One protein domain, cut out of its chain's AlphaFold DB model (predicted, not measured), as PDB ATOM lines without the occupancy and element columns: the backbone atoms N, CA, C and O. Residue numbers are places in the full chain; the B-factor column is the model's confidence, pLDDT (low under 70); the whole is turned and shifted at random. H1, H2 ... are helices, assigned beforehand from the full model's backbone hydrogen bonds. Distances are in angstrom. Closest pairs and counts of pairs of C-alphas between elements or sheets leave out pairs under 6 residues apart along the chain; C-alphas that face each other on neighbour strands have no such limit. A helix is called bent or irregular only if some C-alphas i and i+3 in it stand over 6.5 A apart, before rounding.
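AT A GLANCE: This is residues 2 to 61 of the 61 residues of an uncharacterized protein of Oceanibaculum indicum (UniProt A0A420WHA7). Three helices make an open U: H1 is one long arm, the shorter H2 is the base across one end, and H3 is the other long arm. The two arms stand apart with an empty gap between them, and each meets the base only loosely near a corner. The printed part has 60 residues, with three named helices in the order H1, H2, H3 and no named strand, and its class is all helix. The whole is loose, with a radius of gyration of the C-alphas of 14.2 A, and its outline is flat, spanning 38 by 29 by 15 A.

HOW THE PARTS SIT: H1, residues 2 to 21, comes first and touches no helix. H2, residues 23 to 35, follows after a tight link of 1 residue, Phe 22. H1 and H2 are close but not clearly touching, with 2 pairs of C-alphas within 8 A; their closest C-alphas, those of Tyr 19 and Met 26, are 6.4 A apart. The lines of H1 and H2 are about perpendicular, at 76 degrees. A tight link of 2 residues, Gln 36 and Pro 37, joins H2 to H3, residues 38 to 60. H2 and H3 are close but not clearly touching, with 1 pair of C-alphas within 8 A; their closest C-alphas, those of Ala 33 and Leu 41, are 7.3 A apart. H2 and H3 stand at a steep tilt of 55 degrees and run opposite ways. H1 and H3 are apart, with no C-alpha of the one within 8 A of the other. In H1, H2 and H3 every O i to N i+4 pair is within hydrogen-bond range.

IN THESE COORDINATES: H1 begins at C-alpha 2, at (11.948, 51.439, 35.335), and runs 28.2 A from first to last C-alpha, ending at Leu 21. H2 begins at C-alpha 23, at (5.144, 22.393, 28.657), and measures 18.7 A to C-alpha 35. H3, the longest helix with 23 residues, measures 32.6 A from C-alpha 38 to C-alpha 60, at (7.380, 54.603, 21.386). None of the three helices is bent or irregular.

THE WHOLE: The two C-alphas farthest apart are those of Ala 35 and Gly 61, 38.2 A. The first and last printed C-alphas, those of Thr 2 and Gly 61, are 18.3 A apart. Residues 2 to 14 of H1 stand free, and so do residues 42 to 61, of which 42 to 60 belong to H3. The printed part has no cut, and it ends at the chain's last residue, Gly 61. Both links are tight. The mean pLDDT of the printed part is 93.7, and one residue, Gly 61, is under 70.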
ATOM      1  N   THR A   2      12.970  52.470  35.072       87.75
ATOM      2  CA  THR A   2      11.948  51.439  35.335       87.75
ATOM      3  C   THR A   2      11.556  50.639  34.092       87.75
ATOM      4  O   THR A   2      11.431  49.430  34.197       87.75
ATOM      5  N   ASP A   3      11.464  51.270  32.916       88.81
ATOM      6  CA  ASP A   3      11.018  50.606  31.674       88.81
ATOM      7  C   ASP A   3      11.809  49.336  31.323       88.81
ATOM      8  O   ASP A   3      11.221  48.325  30.948       88.81
ATOM      9  N   LEU A   4      13.140  49.366  31.471       88.50
ATOM     10  CA  LEU A   4      13.988  48.200  31.212       88.50
ATOM     11  C   LEU A   4      13.701  47.078  32.215       88.50
ATOM     12  O   LEU A   4      13.590  45.916  31.836       88.50
ATOM     13  N   LEU A   5      13.548  47.437  33.492       94.56
ATOM     14  CA  LEU A   5      13.230  46.485  34.551       94.56
ATOM     15  C   LEU A   5      11.850  45.850  34.317       94.56
ATOM     16  O   LEU A   5      11.698  44.638  34.447       94.56
ATOM     17  N   THR A   6      10.867  46.654  33.909       94.38
ATOM     18  CA  THR A   6       9.520  46.194  33.554       94.38
ATOM     19  C   THR A   6       9.552  45.267  32.341       94.38
ATOM     20  O   THR A   6       8.919  44.216  32.375       94.38
ATOM     21  N   ALA A   7      10.320  45.595  31.298       92.44
ATOM     22  CA  ALA A   7      10.461  44.739  30.121       92.44
ATOM     23  C   ALA A   7      11.062  43.369  30.475       92.44
ATOM     24  O   ALA A   7      10.552  42.341  30.031       92.44
ATOM     25  N   ILE A   8      12.095  43.340  31.324       94.56
ATOM     26  CA  ILE A   8      12.701  42.091  31.808       94.56
ATOM     27  C   ILE A   8      11.696  41.289  32.648       94.56
ATOM     28  O   ILE A   8      11.543  40.087  32.440       94.56
ATOM     29  N   ALA A   9      10.972  41.939  33.564       96.44
ATOM     30  CA  ALA A   9       9.965  41.270  34.386       96.44
ATOM     31  C   ALA A   9       8.847  40.645  33.533       96.44
ATOM     32  O   ALA A   9       8.454  39.502  33.771       96.44
ATOM     33  N   LEU A  10       8.375  41.361  32.508       95.81
ATOM     34  CA  LEU A  10       7.373  40.858  31.566       95.81
ATOM     35  C   LEU A  10       7.901  39.688  30.732       95.81
ATOM     36  O   LEU A  10       7.180  38.710  30.557       95.81
ATOM     37  N   MET A  11       9.150  39.751  30.257       95.19
ATOM     38  CA  MET A  11       9.786  38.645  29.532       95.19
ATOM     39  C   MET A  11       9.814  37.367  30.382       95.19
ATOM     40  O   MET A  11       9.402  36.309  29.911       95.19
ATOM     41  N   ILE A  12      10.249  37.467  31.643       97.19
ATOM     42  CA  ILE A  12      10.315  36.320  32.563       97.19
ATOM     43  C   ILE A  12       8.912  35.768  32.848       97.19
ATOM     44  O   ILE A  12       8.711  34.554  32.819       97.19
ATOM     45  N   ALA A  13       7.937  36.643  33.108       97.56
ATOM     46  CA  ALA A  13       6.560  36.231  33.357       97.56
ATOM     47  C   ALA A  13       5.957  35.500  32.147       97.56
ATOM     48  O   ALA A  13       5.330  34.453  32.314       97.56
ATOM     49  N   LEU A  14       6.181  36.016  30.935       96.44
ATOM     50  CA  LEU A  14       5.679  35.412  29.703       96.44
ATOM     51  C   LEU A  14       6.288  34.024  29.467       96.44
ATOM     52  O   LEU A  14       5.544  33.075  29.228       96.44
ATOM     53  N   GLU A  15       7.609  33.888  29.600       95.00
ATOM     54  CA  GLU A  15       8.291  32.588  29.525       95.00
ATOM     55  C   GLU A  15       7.706  31.602  30.548       95.00
ATOM     56  O   GLU A  15       7.313  30.492  30.188       95.00
ATOM     57  N   GLY A  16       7.555  32.016  31.812       95.81
ATOM     58  CA  GLY A  16       6.995  31.172  32.871       95.81
ATOM     59  C   GLY A  16       5.572  30.683  32.578       95.81
ATOM     60  O   GLY A  16       5.272  29.503  32.773       95.81
ATOM     61  N   ILE A  17       4.709  31.561  32.058       96.94
ATOM     62  CA  ILE A  17       3.337  31.208  31.658       96.94
ATOM     63  C   ILE A  17       3.352  30.181  30.521       96.94
ATOM     64  O   ILE A  17       2.594  29.211  30.572       96.94
ATOM     65  N   LEU A  18       4.222  30.346  29.521       95.75
ATOM     66  CA  LEU A  18       4.332  29.400  28.406       95.75
ATOM     67  C   LEU A  18       4.776  28.008  28.875       95.75
ATOM     68  O   LEU A  18       4.190  27.013  28.444       95.75
ATOM     69  N   TYR A  19       5.744  27.921  29.793       93.94
ATOM     70  CA  TYR A  19       6.142  26.635  30.381       93.94
ATOM     71  C   TYR A  19       5.034  26.001  31.227       93.94
ATOM     72  O   TYR A  19       4.867  24.783  31.179       93.94
ATOM     73  N   ALA A  20       4.278  26.798  31.986       96.75
ATOM     74  CA  ALA A  20       3.209  26.294  32.844       96.75
ATOM     75  C   ALA A  20       1.996  25.796  32.041       96.75
ATOM     76  O   ALA A  20       1.427  24.754  32.367       96.75
ATOM     77  N   LEU A  21       1.605  26.527  30.993       97.19
ATOM     78  CA  LEU A  21       0.396  26.240  30.218       97.19
ATOM     79  C   LEU A  21       0.655  25.247  29.073       97.19
ATOM     80  O   LEU A  21      -0.200  24.413  28.775       97.19
ATOM     81  N   PHE A  22       1.840  25.299  28.453       96.31
ATOM     82  CA  PHE A  22       2.193  24.492  27.278       96.31
ATOM     83  C   PHE A  22       3.578  23.822  27.394       96.31
ATOM     84  O   PHE A  22       4.426  23.981  26.506       96.31
ATOM     85  N   PRO A  23       3.827  22.993  28.427       93.19
ATOM     86  CA  PRO A  23       5.144  22.393  28.657       93.19
ATOM     87  C   PRO A  23       5.615  21.519  27.484       93.19
ATOM     88  O   PRO A  23       6.785  21.560  27.104       93.19
ATOM     89  N   GLY A  24       4.705  20.764  26.857       95.88
ATOM     90  CA  GLY A  24       5.028  19.917  25.703       95.88
ATOM     91  C   GLY A  24       5.442  20.713  24.459       95.88
ATOM     92  O   GLY A  24       6.360  20.303  23.745       95.88
ATOM     93  N   GLY A  25       4.815  21.871  24.228       93.81
ATOM     94  CA  GLY A  25       5.162  22.771  23.125       93.81
ATOM     95  C   GLY A  25       6.560  23.360  23.298       93.81
ATOM     96  O   GLY A  25       7.373  23.298  22.375       93.81
ATOM     97  N   MET A  26       6.883  23.821  24.509       95.62
ATOM     98  CA  MET A  26       8.213  24.348  24.827       95.62
ATOM     99  C   MET A  26       9.305  23.280  24.673       95.62
ATOM    100  O   MET A  26      10.334  23.528  24.043       95.62
ATOM    101  N   GLN A  27       9.060  22.055  25.149       94.81
ATOM    102  CA  GLN A  27       9.992  20.938  24.955       94.81
ATOM    103  C   GLN A  27      10.190  20.582  23.475       94.81
ATOM    104  O   GLN A  27      11.295  20.224  23.063       94.81
ATOM    105  N   ALA A  28       9.134  20.649  22.658       95.25
ATOM    106  CA  ALA A  28       9.245  20.437  21.217       95.25
ATOM    107  C   ALA A  28      10.086  21.532  20.551       95.25
ATOM    108  O   ALA A  28      10.978  21.217  19.762       95.25
ATOM    109  N   MET A  29       9.865  22.793  20.922       93.06
ATOM    110  CA  MET A  29      10.627  23.921  20.392       93.06
ATOM    111  C   MET A  29      12.115  23.828  20.755       93.06
ATOM    112  O   MET A  29      12.968  24.019  19.888       93.06
ATOM    113  N   MET A  30      12.442  23.432  21.989       93.94
ATOM    114  CA  MET A  30      13.826  23.181  22.408       93.94
ATOM    115  C   MET A  30      14.498  22.077  21.587       93.94
ATOM    116  O   MET A  30      15.637  22.242  21.155       93.94
ATOM    117  N   ARG A  31      13.798  20.967  21.315       95.88
ATOM    118  CA  ARG A  31      14.335  19.885  20.469       95.88
ATOM    119  C   ARG A  31      14.644  20.365  19.055       95.88
ATOM    120  O   ARG A  31      15.692  20.018  18.517       95.88
ATOM    121  N   ILE A  32      13.763  21.183  18.475       93.31
ATOM    122  CA  ILE A  32      13.999  21.794  17.162       93.31
ATOM    123  C   ILE A  32      15.238  22.691  17.227       93.31
ATOM    124  O   ILE A  32      16.121  22.544  16.388       93.31
ATOM    125  N   ALA A  33      15.337  23.562  18.235       93.00
ATOM    126  CA  ALA A  33      16.463  24.480  18.387       93.00
ATOM    127  C   ALA A  33      17.808  23.745  18.514       93.00
ATOM    128  O   ALA A  33      18.766  24.115  17.843       93.00
ATOM    129  N   ILE A  34      17.868  22.671  19.306       94.62
ATOM    130  CA  ILE A  34      19.083  21.855  19.482       94.62
ATOM    131  C   ILE A  34      19.493  21.161  18.175       94.62
ATOM    132  O   ILE A  34      20.682  21.001  17.910       94.62
ATOM    133  N   ALA A  35      18.527  20.760  17.345       94.62
ATOM    134  CA  ALA A  35      18.797  20.122  16.060       94.62
ATOM    135  C   ALA A  35      19.248  21.108  14.962       94.62
ATOM    136  O   ALA A  35      19.704  20.670  13.906       94.62
ATOM    137  N   GLN A  36      19.107  22.424  15.167       92.94
ATOM    138  CA  GLN A  36      19.498  23.422  14.173       92.94
ATOM    139  C   GLN A  36      21.001  23.747  14.225       92.94
ATOM    140  O   GLN A  36      21.578  23.879  15.306       92.94
ATOM    141  N   PRO A  37      21.641  23.989  13.065       94.12
ATOM    142  CA  PRO A  37      22.994  24.526  13.024       94.12
ATOM    143  C   PRO A  37      23.091  25.881  13.754       94.12
ATOM    144  O   PRO A  37      22.192  26.717  13.611       94.12
ATOM    145  N   PRO A  38      24.212  26.185  14.439       93.38
ATOM    146  CA  PRO A  38      24.388  27.454  15.151       93.38
ATOM    147  C   PRO A  38      24.213  28.701  14.272       93.38
ATOM    148  O   PRO A  38      23.795  29.748  14.758       93.38
ATOM    149  N   ALA A  39      24.526  28.609  12.974       94.62
ATOM    150  CA  ALA A  39      24.339  29.705  12.024       94.62
ATOM    151  C   ALA A  39      22.858  30.094  11.864       94.62
ATOM    152  O   ALA A  39      22.532  31.280  11.886       94.62
ATOM    153  N   ASN A  40      21.961  29.107  11.790       93.62
ATOM    154  CA  ASN A  40      20.524  29.342  11.652       93.62
ATOM    155  C   ASN A  40      19.949  29.971  12.924       93.62
ATOM    156  O   ASN A  40      19.176  30.923  12.840       93.62
ATOM    157  N   LEU A  41      20.380  29.494  14.098       93.62
ATOM    158  CA  LEU A  41      19.974  30.075  15.382       93.62
ATOM    159  C   LEU A  41      20.417  31.538  15.513       93.62
ATOM    160  O   LEU A  41      19.639  32.375  15.967       93.62
ATOM    161  N   ARG A  42      21.638  31.868  15.069       94.56
ATOM    162  CA  ARG A  42      22.130  33.256  15.057       94.56
ATOM    163  C   ARG A  42      21.304  34.147  14.138       94.56
ATOM    164  O   ARG A  42      20.934  35.239  14.552       94.56
ATOM    165  N   LEU A  43      20.994  33.689  12.924       96.25
ATOM    166  CA  LEU A  43      20.167  34.455  11.986       96.25
ATOM    167  C   LEU A  43      18.750  34.671  12.524       96.25
ATOM    168  O   LEU A  43      18.264  35.798  12.507       96.25
ATOM    169  N   ALA A  44      18.115  33.626  13.059       93.62
ATOM    170  CA  ALA A  44      16.796  33.738  13.676       93.62
ATOM    171  C   ALA A  44      16.805  34.721  14.860       93.62
ATOM    172  O   ALA A  44      15.929  35.580  14.951       93.62
ATOM    173  N   GLY A  45      17.825  34.648  15.721       93.69
ATOM    174  CA  GLY A  45      17.995  35.570  16.845       93.69
ATOM    175  C   GLY A  45      18.218  37.019  16.407       93.69
ATOM    176  O   GLY A  45      17.614  37.927  16.972       93.69
ATOM    177  N   LEU A  46      19.030  37.247  15.372       96.81
ATOM    178  CA  LEU A  46      19.258  38.584  14.813       96.81
ATOM    179  C   LEU A  46      17.984  39.176  14.205       96.81
ATOM    180  O   LEU A  46      17.690  40.347  14.441       96.81
ATOM    181  N   LEU A  47      17.208  38.375  13.471       97.00
ATOM    182  CA  LEU A  47      15.920  38.806  12.927       97.00
ATOM    183  C   LEU A  47      14.930  39.136  14.049       97.00
ATOM    184  O   LEU A  47      14.318  40.201  14.018       97.00
ATOM    185  N   ALA A  48      14.817  38.281  15.069       94.69
ATOM    186  CA  ALA A  48      13.951  38.531  16.221       94.69
ATOM    187  C   ALA A  48      14.346  39.815  16.969       94.69
ATOM    188  O   ALA A  48      13.480  40.619  17.312       94.69
ATOM    189  N   ALA A  49      15.647  40.048  17.167       94.56
ATOM    190  CA  ALA A  49      16.153  41.267  17.792       94.56
ATOM    191  C   ALA A  49      15.841  42.516  16.952       94.56
ATOM    192  O   ALA A  49      15.352  43.508  17.493       94.56
ATOM    193  N   ALA A  50      16.062  42.464  15.634       96.94
ATOM    194  CA  ALA A  50      15.756  43.573  14.733       96.94
ATOM    195  C   ALA A  50      14.260  43.921  14.750       96.94
ATOM    196  O   ALA A  50      13.902  45.086  14.906       96.94
ATOM    197  N   VAL A  51      13.388  42.911  14.668       96.75
ATOM    198  CA  VAL A  51      11.931  43.093  14.763       96.75
ATOM    199  C   VAL A  51      11.540  43.669  16.124       96.75
ATOM    200  O   VAL A  51      10.749  44.606  16.177       96.75
ATOM    201  N   GLY A  52      12.116  43.168  17.220       92.75
ATOM    202  CA  GLY A  52      11.852  43.680  18.565       92.75
ATOM    203  C   GLY A  52      12.206  45.161  18.713       92.75
ATOM    204  O   GLY A  52      11.403  45.941  19.226       92.75
ATOM    205  N   VAL A  53      13.369  45.576  18.204       93.62
ATOM    206  CA  VAL A  53      13.789  46.987  18.212       93.62
ATOM    207  C   VAL A  53      12.872  47.841  17.337       93.62
ATOM    208  O   VAL A  53      12.448  48.908  17.779       93.62
ATOM    209  N   LEU A  54      12.521  47.370  16.136       95.25
ATOM    210  CA  LEU A  54      11.598  48.080  15.245       95.25
ATOM    211  C   LEU A  54      10.218  48.261  15.882       95.25
ATOM    212  O   LEU A  54       9.662  49.350  15.799       95.25
ATOM    213  N   LEU A  55       9.687  47.242  16.561       94.19
ATOM    214  CA  LEU A  55       8.410  47.332  17.274       94.19
ATOM    215  C   LEU A  55       8.468  48.344  18.416       94.19
ATOM    216  O   LEU A  55       7.566  49.167  18.543       94.19
ATOM    217  N   VAL A  56       9.530  48.323  19.227       91.94
ATOM    218  CA  VAL A  56       9.711  49.319  20.293       91.94
ATOM    219  C   VAL A  56       9.793  50.725  19.704       91.94
ATOM    220  O   VAL A  56       9.160  51.636  20.238       91.94
ATOM    221  N   TRP A  57      10.524  50.900  18.601       93.06
ATOM    222  CA  TRP A  57      10.614  52.179  17.898       93.06
ATOM    223  C   TRP A  57       9.262  52.634  17.339       93.06
ATOM    224  O   TRP A  57       8.955  53.811  17.415       93.06
ATOM    225  N   TRP A  58       8.426  51.722  16.843       94.12
ATOM    226  CA  TRP A  58       7.099  52.057  16.319       94.12
ATOM    227  C   TRP A  58       6.081  52.395  17.414       94.12
ATOM    228  O   TRP A  58       5.264  53.290  17.243       94.12
ATOM    229  N   ILE A  59       6.130  51.690  18.548       92.50
ATOM    230  CA  ILE A  59       5.207  51.900  19.675       92.50
ATOM    231  C   ILE A  59       5.573  53.161  20.468       92.50
ATOM    232  O   ILE A  59       4.686  53.837  20.986       92.50
ATOM    233  N   ARG A  60       6.872  53.454  20.613       85.06
ATOM    234  CA  ARG A  60       7.380  54.603  21.386       85.06
ATOM    235  C   ARG A  60       7.813  55.788  20.512       85.06
ATOM    236  O   ARG A  60       8.366  56.734  21.071       85.06
ATOM    237  N   GLY A  61       7.645  55.676  19.193       56.81
ATOM    238  CA  GLY A  61       8.041  56.666  18.187       56.81
ATOM    239  C   GLY A  61       7.381  58.015  18.386       56.81
ATOM    240  O   GLY A  61       6.166  58.035  18.681       56.81
TER     241      GLY A  61